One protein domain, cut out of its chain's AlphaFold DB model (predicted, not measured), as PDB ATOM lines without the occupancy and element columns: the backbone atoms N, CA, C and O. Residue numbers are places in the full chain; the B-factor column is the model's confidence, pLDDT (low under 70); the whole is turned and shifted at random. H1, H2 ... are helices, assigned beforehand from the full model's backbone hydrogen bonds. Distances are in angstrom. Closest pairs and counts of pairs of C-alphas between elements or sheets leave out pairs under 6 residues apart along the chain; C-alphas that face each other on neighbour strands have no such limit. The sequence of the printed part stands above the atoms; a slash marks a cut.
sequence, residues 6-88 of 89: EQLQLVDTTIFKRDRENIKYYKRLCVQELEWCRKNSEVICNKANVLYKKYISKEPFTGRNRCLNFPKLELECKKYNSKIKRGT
ATOM      1  N   GLU A   6      84.231   4.359  44.827       90.31
ATOM      2  CA  GLU A   6      84.465   3.469  45.967       90.31
ATOM      3  C   GLU A   6      83.346   3.546  47.014       90.31
ATOM      4  O   GLU A   6      83.190   2.653  47.847       90.31
ATOM      5  N   GLN A   7      82.557   4.622  46.985       90.75
ATOM      6  CA  GLN A   7      81.433   4.847  47.889       90.75
ATOM      7  C   GLN A   7      80.109   4.318  47.317       90.75
ATOM      8  O   GLN A   7      79.084   4.356  48.004       90.75
ATOM      9  N   LEU A   8      80.090   3.876  46.055       93.62
ATOM     10  CA  LEU A   8      78.884   3.403  45.387       93.62
ATOM     11  C   LEU A   8      78.628   1.928  45.699       93.62
ATOM     12  O   LEU A   8      79.487   1.069  45.528       93.62
ATOM     13  N   GLN A   9      77.385   1.622  46.068       95.50
ATOM     14  CA  GLN A   9      76.883   0.254  46.116       95.50
ATOM     15  C   GLN A   9      75.872   0.052  44.987       95.50
ATOM     16  O   GLN A   9      74.845   0.730  44.925       95.50
ATOM     17  N   LEU A  10      76.160  -0.893  44.092       94.12
ATOM     18  CA  LEU A  10      75.247  -1.239  43.009       94.12
ATOM     19  C   LEU A  10      74.000  -1.941  43.555       94.12
ATOM     20  O   LEU A  10      74.078  -2.828  44.405       94.12
ATOM     21  N   VAL A  11      72.842  -1.554  43.025       93.56
ATOM     22  CA  VAL A  11      71.575  -2.225  43.314       93.56
ATOM     23  C   VAL A  11      71.465  -3.461  42.423       93.56
ATOM     24  O   VAL A  11      71.423  -3.339  41.200       93.56
ATOM     25  N   ASP A  12      71.391  -4.648  43.028       94.19
ATOM     26  CA  ASP A  12      71.148  -5.890  42.289       94.19
ATOM     27  C   ASP A  12      69.670  -6.014  41.891       94.19
ATOM     28  O   ASP A  12      68.779  -6.219  42.723       94.19
ATOM     29  N   THR A  13      69.412  -5.913  40.589       95.50
ATOM     30  CA  THR A  13      68.074  -6.034  40.001       95.50
ATOM     31  C   THR A  13      67.757  -7.444  39.496       95.50
ATOM     32  O   THR A  13      66.688  -7.663  38.927       95.50
ATOM     33  N   THR A  14      68.648  -8.422  39.689       96.56
ATOM     34  CA  THR A  14      68.448  -9.805  39.233       96.56
ATOM     35  C   THR A  14      67.299 -10.455  39.993       96.56
ATOM     36  O   THR A  14      67.321 -10.533  41.221       96.56
ATOM     37  N   ILE A  15      66.273 -10.935  39.291       95.94
ATOM     38  CA  ILE A  15      65.118 -11.585  39.923       95.94
ATOM     39  C   ILE A  15      65.421 -13.066  40.152       95.94
ATOM     40  O   ILE A  15      65.573 -13.828  39.198       95.94
ATOM     41  N   PHE A  16      65.439 -13.496  41.414       96.50
ATOM     42  CA  PHE A  16      65.622 -14.901  41.771       96.50
ATOM     43  C   PHE A  16      64.276 -15.585  42.039       96.50
ATOM     44  O   PHE A  16      63.328 -14.976  42.533       96.50
ATOM     45  N   LYS A  17      64.191 -16.899  41.779       94.50
ATOM     46  CA  LYS A  17      62.962 -17.684  42.021       94.50
ATOM     47  C   LYS A  17      62.484 -17.602  43.478       94.50
ATOM     48  O   LYS A  17      61.282 -17.528  43.717       94.50
ATOM     49  N   ARG A  18      63.436 -17.575  44.420       95.94
ATOM     50  CA  ARG A  18      63.214 -17.502  45.874       95.94
ATOM     51  C   ARG A  18      62.856 -16.109  46.400       95.94
ATOM     52  O   ARG A  18      62.580 -15.978  47.589       95.94
ATOM     53  N   ASP A  19      62.903 -15.078  45.558       96.19
ATOM     54  CA  ASP A  19      62.539 -13.731  45.986       96.19
ATOM     55  C   ASP A  19      61.055 -13.687  46.376       96.19
ATOM     56  O   ASP A  19      60.205 -14.328  45.753       96.19
ATOM     57  N   ARG A  20      60.736 -12.892  47.398       97.38
ATOM     58  CA  ARG A  20      59.346 -12.572  47.742       97.38
ATOM     59  C   ARG A  20      58.732 -11.720  46.630       97.38
ATOM     60  O   ARG A  20      59.436 -10.929  46.003       97.38
ATOM     61  N   GLU A  21      57.424 -11.826  46.410       97.38
ATOM     62  CA  GLU A  21      56.751 -11.128  45.301       97.38
ATOM     63  C   GLU A  21      56.945  -9.604  45.328       97.38
ATOM     64  O   GLU A  21      57.186  -8.997  44.287       97.38
ATOM     65  N   ASN A  22      56.960  -8.982  46.509       97.00
ATOM     66  CA  ASN A  22      57.234  -7.550  46.642       97.00
ATOM     67  C   ASN A  22      58.658  -7.170  46.188       97.00
ATOM     68  O   ASN A  22      58.854  -6.115  45.589       97.00
ATOM     69  N   ILE A  23      59.646  -8.040  46.426       97.50
ATOM     70  CA  ILE A  23      61.028  -7.838  45.971       97.50
ATOM     71  C   ILE A  23      61.117  -8.003  44.456       97.50
ATOM     72  O   ILE A  23      61.752  -7.188  43.789       97.50
ATOM     73  N   LYS A  24      60.441  -9.013  43.892       97.75
ATOM     74  CA  LYS A  24      60.362  -9.189  42.434       97.75
ATOM     75  C   LYS A  24      59.738  -7.969  41.768       97.75
ATOM     76  O   LYS A  24      60.268  -7.489  40.770       97.75
ATOM     77  N   TYR A  25      58.643  -7.457  42.329       97.50
ATOM     78  CA  TYR A  25      57.978  -6.251  41.847       97.50
ATOM     79  C   TYR A  25      58.917  -5.038  41.869       97.50
ATOM     80  O   TYR A  25      59.101  -4.397  40.837       97.50
ATOM     81  N   TYR A  26      59.577  -4.780  43.003       97.50
ATOM     82  CA  TYR A  26      60.539  -3.682  43.132       97.50
ATOM     83  C   TYR A  26      61.669  -3.782  42.098       97.50
ATOM     84  O   TYR A  26      61.946  -2.820  41.388       97.50
ATOM     85  N   LYS A  27      62.267  -4.968  41.933       98.00
ATOM     86  CA  LYS A  27      63.330  -5.193  40.941       98.00
ATOM     87  C   LYS A  27      62.860  -4.925  39.509       98.00
ATOM     88  O   LYS A  27      63.596  -4.309  38.743       98.00
ATOM     89  N   ARG A  28      61.636  -5.337  39.146       97.75
ATOM     90  CA  ARG A  28      61.047  -5.026  37.826       97.75
ATOM     91  C   ARG A  28      60.896  -3.523  37.622       97.75
ATOM     92  O   ARG A  28      61.253  -3.034  36.554       97.75
ATOM     93  N   LEU A  29      60.411  -2.810  38.639       97.94
ATOM     94  CA  LEU A  29      60.264  -1.359  38.585       97.94
ATOM     95  C   LEU A  29      61.621  -0.677  38.359       97.94
ATOM     96  O   LEU A  29      61.746   0.110  37.426       97.94
ATOM     97  N   CYS A  30      62.660  -1.060  39.110       98.12
ATOM     98  CA  CYS A  30      64.002  -0.503  38.927       98.12
ATOM     99  C   CYS A  30      64.541  -0.709  37.504       98.12
ATOM    100  O   CYS A  30      65.171   0.191  36.953       98.12
ATOM    101  N   VAL A  31      64.301  -1.874  36.889       98.00
ATOM    102  CA  VAL A  31      64.725  -2.135  35.502       98.00
ATOM    103  C   VAL A  31      63.989  -1.218  34.522       98.00
ATOM    104  O   VAL A  31      64.628  -0.619  33.660       98.00
ATOM    105  N   GLN A  32      62.674  -1.054  34.678       98.19
ATOM    106  CA  GLN A  32      61.873  -0.168  33.824       98.19
ATOM    107  C   GLN A  32      62.309   1.299  33.951       98.19
ATOM    108  O   GLN A  32      62.481   1.992  32.945       98.19
ATOM    109  N   GLU A  33      62.537   1.768  35.178       97.81
ATOM    110  CA  GLU A  33      63.047   3.114  35.451       97.81
ATOM    111  C   GLU A  33      64.449   3.310  34.863       97.81
ATOM    112  O   GLU A  33      64.726   4.333  34.235       97.81
ATOM    113  N   LEU A  34      65.328   2.311  34.992       97.69
ATOM    114  CA  LEU A  34      66.675   2.345  34.427       97.69
ATOM    115  C   LEU A  34      66.655   2.412  32.896       97.69
ATOM    116  O   LEU A  34      67.411   3.183  32.302       97.69
ATOM    117  N   GLU A  35      65.791   1.637  32.241       98.12
ATOM    118  CA  GLU A  35      65.597   1.705  30.790       98.12
ATOM    119  C   GLU A  35      65.110   3.084  30.344       98.12
ATOM    120  O   GLU A  35      65.618   3.630  29.360       98.12
ATOM    121  N   TRP A  36      64.162   3.674  31.075       98.50
ATOM    122  CA  TRP A  36      63.697   5.028  30.796       98.50
ATOM    123  C   TRP A  36      64.825   6.053  30.968       98.50
ATOM    124  O   TRP A  36      65.044   6.875  30.075       98.50
ATOM    125  N   CYS A  37      65.593   5.967  32.056       98.31
ATOM    126  CA  CYS A  37      66.744   6.835  32.305       98.31
ATOM    127  C   CYS A  37      67.798   6.721  31.198       98.31
ATOM    128  O   CYS A  37      68.316   7.738  30.749       98.31
ATOM    129  N   ARG A  38      68.084   5.509  30.706       98.00
ATOM    130  CA  ARG A  38      69.022   5.286  29.591       98.00
ATOM    131  C   ARG A  38      68.538   5.950  28.301       98.00
ATOM    132  O   ARG A  38      69.303   6.690  27.682       98.00
ATOM    133  N   LYS A  39      67.264   5.752  27.942       98.44
ATOM    134  CA  LYS A  39      66.633   6.367  26.755       98.44
ATOM    135  C   LYS A  39      66.612   7.898  26.819       98.44
ATOM    136  O   LYS A  39      66.679   8.544  25.783       98.44
ATOM    137  N   ASN A  40      66.542   8.472  28.020       98.44
ATOM    138  CA  ASN A  40      66.465   9.919  28.250       98.44
ATOM    139  C   ASN A  40      67.766  10.512  28.822       98.44
ATOM    140  O   ASN A  40      67.761  11.627  29.351       98.44
ATOM    141  N   SER A  41      68.874   9.772  28.742       98.19
ATOM    142  CA  SER A  41      70.136  10.107  29.415       98.19
ATOM    143  C   SER A  41      70.666  11.481  29.015       98.19
ATOM    144  O   SER A  41      71.034  12.269  29.882       98.19
ATOM    145  N   GLU A  42      70.607  11.821  27.728       98.19
ATOM    146  CA  GLU A  42      71.004  13.135  27.219       98.19
ATOM    147  C   GLU A  42      70.211  14.274  27.880       98.19
ATOM    148  O   GLU A  42      70.789  15.240  28.378       98.19
ATOM    149  N   VAL A  43      68.883  14.146  27.950       98.25
ATOM    150  CA  VAL A  43      68.006  15.159  28.556       98.25
ATOM    151  C   VAL A  43      68.307  15.315  30.046       98.25
ATOM    152  O   VAL A  43      68.343  16.439  30.554       98.25
ATOM    153  N   ILE A  44      68.536  14.206  30.751       98.25
ATOM    154  CA  ILE A  44      68.878  14.201  32.177       98.25
ATOM    155  C   ILE A  44      70.223  14.905  32.400       98.25
ATOM    156  O   ILE A  44      70.299  15.837  33.205       98.25
ATOM    157  N   CYS A  45      71.255  14.523  31.646       98.00
ATOM    158  CA  CYS A  45      72.590  15.113  31.723       98.00
ATOM    159  C   CYS A  45      72.568  16.610  31.391       98.00
ATOM    160  O   CYS A  45      73.113  17.419  32.141       98.00
ATOM    161  N   ASN A  46      71.876  17.008  30.322       98.25
ATOM    162  CA  ASN A  46      71.760  18.411  29.927       98.25
ATOM    163  C   ASN A  46      71.059  19.246  31.002       98.25
ATOM    164  O   ASN A  46      71.555  20.314  31.368       98.25
ATOM    165  N   LYS A  47      69.958  18.748  31.580       96.81
ATOM    166  CA  LYS A  47      69.272  19.428  32.689       96.81
ATOM    167  C   LYS A  47      70.174  19.579  33.914       96.81
ATOM    168  O   LYS A  47      70.217  20.665  34.493       96.81
ATOM    169  N   ALA A  48      70.904  18.529  34.291       96.81
ATOM    170  CA  ALA A  48      71.837  18.571  35.415       96.81
ATOM    171  C   ALA A  48      72.957  19.600  35.182       96.81
ATOM    172  O   ALA A  48      73.213  20.439  36.046       96.81
ATOM    173  N   ASN A  49      73.556  19.602  33.988       96.69
ATOM    174  CA  ASN A  49      74.630  20.520  33.610       96.69
ATOM    175  C   ASN A  49      74.171  21.983  33.594       96.69
ATOM    176  O   ASN A  49      74.853  22.854  34.137       96.69
ATOM    177  N   VAL A  50      73.010  22.265  32.997       95.50
ATOM    178  CA  VAL A  50      72.433  23.618  32.967       95.50
ATOM    179  C   VAL A  50      72.117  24.101  34.380       95.50
ATOM    180  O   VAL A  50      72.473  25.226  34.733       95.50
ATOM    181  N   LEU A  51      71.502  23.253  35.213       95.38
ATOM    182  CA  LEU A  51      71.187  23.595  36.599       95.38
ATOM    183  C   LEU A  51      72.452  23.898  37.406       95.38
ATOM    184  O   LEU A  51      72.494  24.896  38.124       95.38
ATOM    185  N   TYR A  52      73.477  23.053  37.276       95.88
ATOM    186  CA  TYR A  52      74.751  23.243  37.955       95.88
ATOM    187  C   TYR A  52      75.390  24.577  37.558       95.88
ATOM    188  O   TYR A  52      75.644  25.412  38.425       95.88
ATOM    189  N   LYS A  53      75.549  24.836  36.253       95.44
ATOM    190  CA  LYS A  53      76.110  26.097  35.737       95.44
ATOM    191  C   LYS A  53      75.351  27.315  36.260       95.44
ATOM    192  O   LYS A  53      75.975  28.236  36.778       95.44
ATOM    193  N   LYS A  54      74.015  27.283  36.208       94.69
ATOM    194  CA  LYS A  54      73.158  28.368  36.709       94.69
ATOM    195  C   LYS A  54      73.295  28.587  38.216       94.69
ATOM    196  O   LYS A  54      73.245  29.713  38.709       94.69
ATOM    197  N   TYR A  55      73.462  27.510  38.981       95.62
ATOM    198  CA  TYR A  55      73.674  27.617  40.419       95.62
ATOM    199  C   TYR A  55      75.021  28.278  40.731       95.62
ATOM    200  O   TYR A  55      75.058  29.211  41.542       95.62
ATOM    201  N   ILE A  56      76.091  27.834  40.064       95.19
ATOM    202  CA  ILE A  56      77.465  28.313  40.264       95.19
ATOM    203  C   ILE A  56      77.660  29.752  39.769       95.19
ATOM    204  O   ILE A  56      78.332  30.523  40.450       95.19
ATOM    205  N   SER A  57      77.017  30.162  38.670       94.69
ATOM    206  CA  SER A  57      77.094  31.541  38.152       94.69
ATOM    207  C   SER A  57      76.458  32.595  39.067       94.69
ATOM    208  O   SER A  57      76.553  33.785  38.792       94.69
ATOM    209  N   LYS A  58      75.811  32.177  40.167       89.31
ATOM    210  CA  LYS A  58      75.052  33.030  41.102       89.31
ATOM    211  C   LYS A  58      73.879  33.779  40.463       89.31
ATOM    212  O   LYS A  58      73.258  34.606  41.125       89.31
ATOM    213  N   GLU A  59      73.506  33.433  39.232       90.06
ATOM    214  CA  GLU A  59      72.329  33.996  38.582       90.06
ATOM    215  C   GLU A  59      71.054  33.673  39.378       90.06
ATOM    216  O   GLU A  59      70.916  32.567  39.935       90.06
ATOM    217  N   PRO A  60      70.097  34.612  39.453       89.38
ATOM    218  CA  PRO A  60      68.830  34.366  40.115       89.38
ATOM    219  C   PRO A  60      67.996  33.357  39.316       89.38
ATOM    220  O   PRO A  60      67.842  33.442  38.097       89.38
ATOM    221  N   PHE A  61      67.424  32.378  40.014       93.31
ATOM    222  CA  PHE A  61      66.398  31.501  39.459       93.31
ATOM    223  C   PHE A  61      65.453  31.015  40.551       93.31
ATOM    224  O   PHE A  61      65.863  30.757  41.682       93.31
ATOM    225  N   THR A  62      64.183  30.840  40.188       89.50
ATOM    226  CA  THR A  62      63.068  30.504  41.094       89.50
ATOM    227  C   THR A  62      63.253  29.183  41.853       89.50
ATOM    228  O   THR A  62      62.600  28.933  42.862       89.50
ATOM    229  N   GLY A  63      64.144  28.308  41.384       88.50
ATOM    230  CA  GLY A  63      64.462  27.025  42.007       88.50
ATOM    231  C   GLY A  63      65.616  27.049  43.009       88.50
ATOM    232  O   GLY A  63      65.835  26.029  43.652       88.50
ATOM    233  N   ARG A  64      66.346  28.163  43.164       91.88
ATOM    234  CA  ARG A  64      67.634  28.172  43.882       91.88
ATOM    235  C   ARG A  64      67.533  27.652  45.315       91.88
ATOM    236  O   ARG A  64      68.344  26.822  45.705       91.88
ATOM    237  N   ASN A  65      66.507  28.067  46.054       92.50
ATOM    238  CA  ASN A  65      66.312  27.667  47.454       92.50
ATOM    239  C   ASN A  65      65.926  26.186  47.621       92.50
ATOM    240  O   ASN A  65      65.974  25.664  48.728       92.50
ATOM    241  N   ARG A  66      65.540  25.507  46.531       93.25
ATOM    242  CA  ARG A  66      65.263  24.061  46.504       93.25
ATOM    243  C   ARG A  66      66.493  23.242  46.112       93.25
ATOM    244  O   ARG A  66      66.476  22.021  46.230       93.25
ATOM    245  N   CYS A  67      67.541  23.890  45.606       93.81
ATOM    246  CA  CYS A  67      68.776  23.219  45.240       93.81
ATOM    247  C   CYS A  67      69.646  22.981  46.471       93.81
ATOM    248  O   CYS A  67      69.703  23.790  47.397       93.81
ATOM    249  N   LEU A  68      70.394  21.884  46.432       93.56
ATOM    250  CA  LEU A  68      71.485  21.665  47.366       93.56
ATOM    251  C   LEU A  68      72.612  22.670  47.102       93.56
ATOM    252  O   LEU A  68      72.844  23.087  45.967       93.56
ATOM    253  N   ASN A  69      73.363  23.014  48.147       94.75
ATOM    254  CA  ASN A  69      74.543  23.858  48.006       94.75
ATOM    255  C   ASN A  69      75.701  23.052  47.396       94.75
ATOM    256  O   ASN A  69      76.463  22.415  48.125       94.75
ATOM    257  N   PHE A  70      75.813  23.065  46.061       95.69
ATOM    258  CA  PHE A  70      76.795  22.245  45.343       95.69
ATOM    259  C   PHE A  70      78.249  22.513  45.774       95.69
ATOM    260  O   PHE A  70      78.899  21.545  46.165       95.69
ATOM    261  N   PRO A  71      78.743  23.772  45.850       95.62
ATOM    262  CA  PRO A  71      80.111  24.040  46.309       95.62
ATOM    263  C   PRO A  71      80.407  23.505  47.711       95.62
ATOM    264  O   PRO A  71      81.478  22.956  47.964       95.62
ATOM    265  N   LYS A  72      79.449  23.640  48.639       96.00
ATOM    266  CA  LYS A  72      79.611  23.121  50.001       96.00
ATOM    267  C   LYS A  72      79.709  21.595  49.997       96.00
ATOM    268  O   LYS A  72      80.576  21.047  50.667       96.00
ATOM    269  N   LEU A  73      78.850  20.916  49.239       96.44
ATOM    270  CA  LEU A  73      78.879  19.456  49.141       96.44
ATOM    271  C   LEU A  73      80.171  18.940  48.497       96.44
ATOM    272  O   LEU A  73      80.712  17.942  48.956       96.44
ATOM    273  N   GLU A  74      80.688  19.618  47.471       96.31
ATOM    274  CA  GLU A  74      81.963  19.262  46.831       96.31
ATOM    275  C   GLU A  74      83.141  19.400  47.793       96.31
ATOM    276  O   GLU A  74      84.012  18.532  47.833       96.31
ATOM    277  N   LEU A  75      83.152  20.461  48.603       95.94
ATOM    278  CA  LEU A  75      84.165  20.651  49.636       95.94
ATOM    279  C   LEU A  75      84.114  19.541  50.693       95.94
ATOM    280  O   LEU A  75      85.155  18.998  51.060       95.94
ATOM    281  N   GLU A  76      82.923  19.195  51.185       94.88
ATOM    282  CA  GLU A  76      82.775  18.135  52.188       94.88
ATOM    283  C   GLU A  76      83.113  16.749  51.624       94.88
ATOM    284  O   GLU A  76      83.781  15.968  52.301       94.88
ATOM    285  N   CYS A  77      82.756  16.469  50.368       94.56
ATOM    286  CA  CYS A  77      83.144  15.241  49.671       94.56
ATOM    287  C   CYS A  77      84.675  15.112  49.594       94.56
ATOM    288  O   CYS A  77      85.238  14.126  50.067       94.56
ATOM    289  N   LYS A  78      85.378  16.173  49.164       94.25
ATOM    290  CA  LYS A  78      86.854  16.204  49.155       94.25
ATOM    291  C   LYS A  78      87.459  15.942  50.535       94.25
ATOM    292  O   LYS A  78      88.427  15.190  50.649       94.25
ATOM    293  N   LYS A  79      86.909  16.548  51.593       94.19
ATOM    294  CA  LYS A  79      87.385  16.337  52.972       94.19
ATOM    295  C   LYS A  79      87.193  14.893  53.425       94.19
ATOM    296  O   LYS A  79      88.095  14.341  54.051       94.19
ATOM    297  N   TYR A  80      86.037  14.303  53.131       92.88
ATOM    298  CA  TYR A  80      85.728  12.918  53.474       92.88
ATOM    299  C   TYR A  80      86.719  11.956  52.806       92.88
ATOM    300  O   TYR A  80      87.397  11.197  53.499       92.88
ATOM    301  N   ASN A  81      86.919  12.090  51.495       91.12
ATOM    302  CA  ASN A  81      87.828  11.222  50.738       91.12
ATOM    303  C   ASN A  81      89.298  11.424  51.142       91.12
ATOM    304  O   ASN A  81      90.067  10.469  51.209       91.12
ATOM    305  N   SER A  82      89.690  12.650  51.515       91.38
ATOM    306  CA  SER A  82      91.036  12.921  52.048       91.38
ATOM    307  C   SER A  82      91.304  12.229  53.388       91.38
ATOM    308  O   SER A  82      92.446  11.889  53.677       91.38
ATOM    309  N   LYS A  83      90.278  12.040  54.230       87.31
ATOM    310  CA  LYS A  83      90.417  11.335  55.514       87.31
ATOM    311  C   LYS A  83      90.526   9.829  55.326       87.31
ATOM    312  O   LYS A  83      91.349   9.220  55.995       87.31
ATOM    313  N   ILE A  84      89.736   9.259  54.412       84.75
ATOM    314  CA  ILE A  84      89.816   7.830  54.078       84.75
ATOM    315  C   ILE A  84      91.224   7.482  53.597       84.75
ATOM    316  O   ILE A  84      91.831   6.569  54.138       84.75
ATOM    317  N   LYS A  85      91.779   8.275  52.671       75.31
ATOM    318  CA  LYS A  85      93.117   8.032  52.107       75.31
ATOM    319  C   LYS A  85      94.239   8.054  53.155       75.31
ATOM    320  O   LYS A  85      95.180   7.290  53.029       75.31
ATOM    321  N   ARG A  86      94.119   8.878  54.205       69.00
ATOM    322  CA  ARG A  86      95.094   8.954  55.316       69.00
ATOM    323  C   ARG A  86      94.990   7.814  56.333       69.00
ATOM    324  O   ARG A  86      95.891   7.668  57.141       69.00
ATOM    325  N   GLY A  87      93.874   7.086  56.369       59.50
ATOM    326  CA  GLY A  87      93.678   5.951  57.281       59.50
ATOM    327  C   GLY A  87      94.129   4.609  56.701       59.50
ATOM    328  O   GLY A  87      93.998   3.589  57.369       59.50
ATOM    329  N   THR A  88      94.595   4.614  55.452       58.12
ATOM    330  CA  THR A  88      95.120   3.456  54.711       58.12
ATOM    331  C   THR A  88      96.652   3.432  54.621       58.12
ATOM    332  O   THR A  88      97.176   2.538  53.961       58.12
TER     333      THR A  88
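Overview. This is residues 6 to 88 of the 89 residues of an uncharacterized protein of bacterium 0.1xD8-82 (UniProt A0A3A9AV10). Three helices follow one another end to end as an open, angular frame, turning a corner from H1 to H2 and another from H2 to H3. Residues 6 to 20 begin within the open side and run out to the start of H1; residues 57 to 69 loop out between H2 and H3. The printed part has 83 residues, all helix by class, extended, with a radius of gyration of the C-alphas of 18.6 A and spans of 51 by 40 by 21 A.

Arrangement. Begin with H1, residues 21 to 39, and H2, residues 41 to 56: they are close but not clearly touching, about perpendicular at 75 degrees, and their closest C-alphas, of Cys 37 and Ile 44, are 7.7 A apart. H3, residues 70 to 86, touches H2 with residues 70 to 71 alone, about perpendicular at 80 degrees; the closest C-alphas are those of Tyr 52 and Phe 70, 7.7 A. H1 and H3 are apart. In H1, H2 and H3 every O i to N i+4 pair is within hydrogen-bond range.

Along the chain. Find C-alpha 21 at (56.751, -11.128, 45.301); from there H1 runs 27.3 A. H2 spans 22.4 A, and H3 runs 24.7 A to C-alpha 86 at (95.094, 8.954, 55.316).

Size, cuts and confidence. Look to Arg 18 and Glu 59 for the C-alphas farthest apart, 52.8 A. The printed part has no cut; the link H1 to H2 is tight, H2 to H3 long. Residues 86 to 88 are under pLDDT 70.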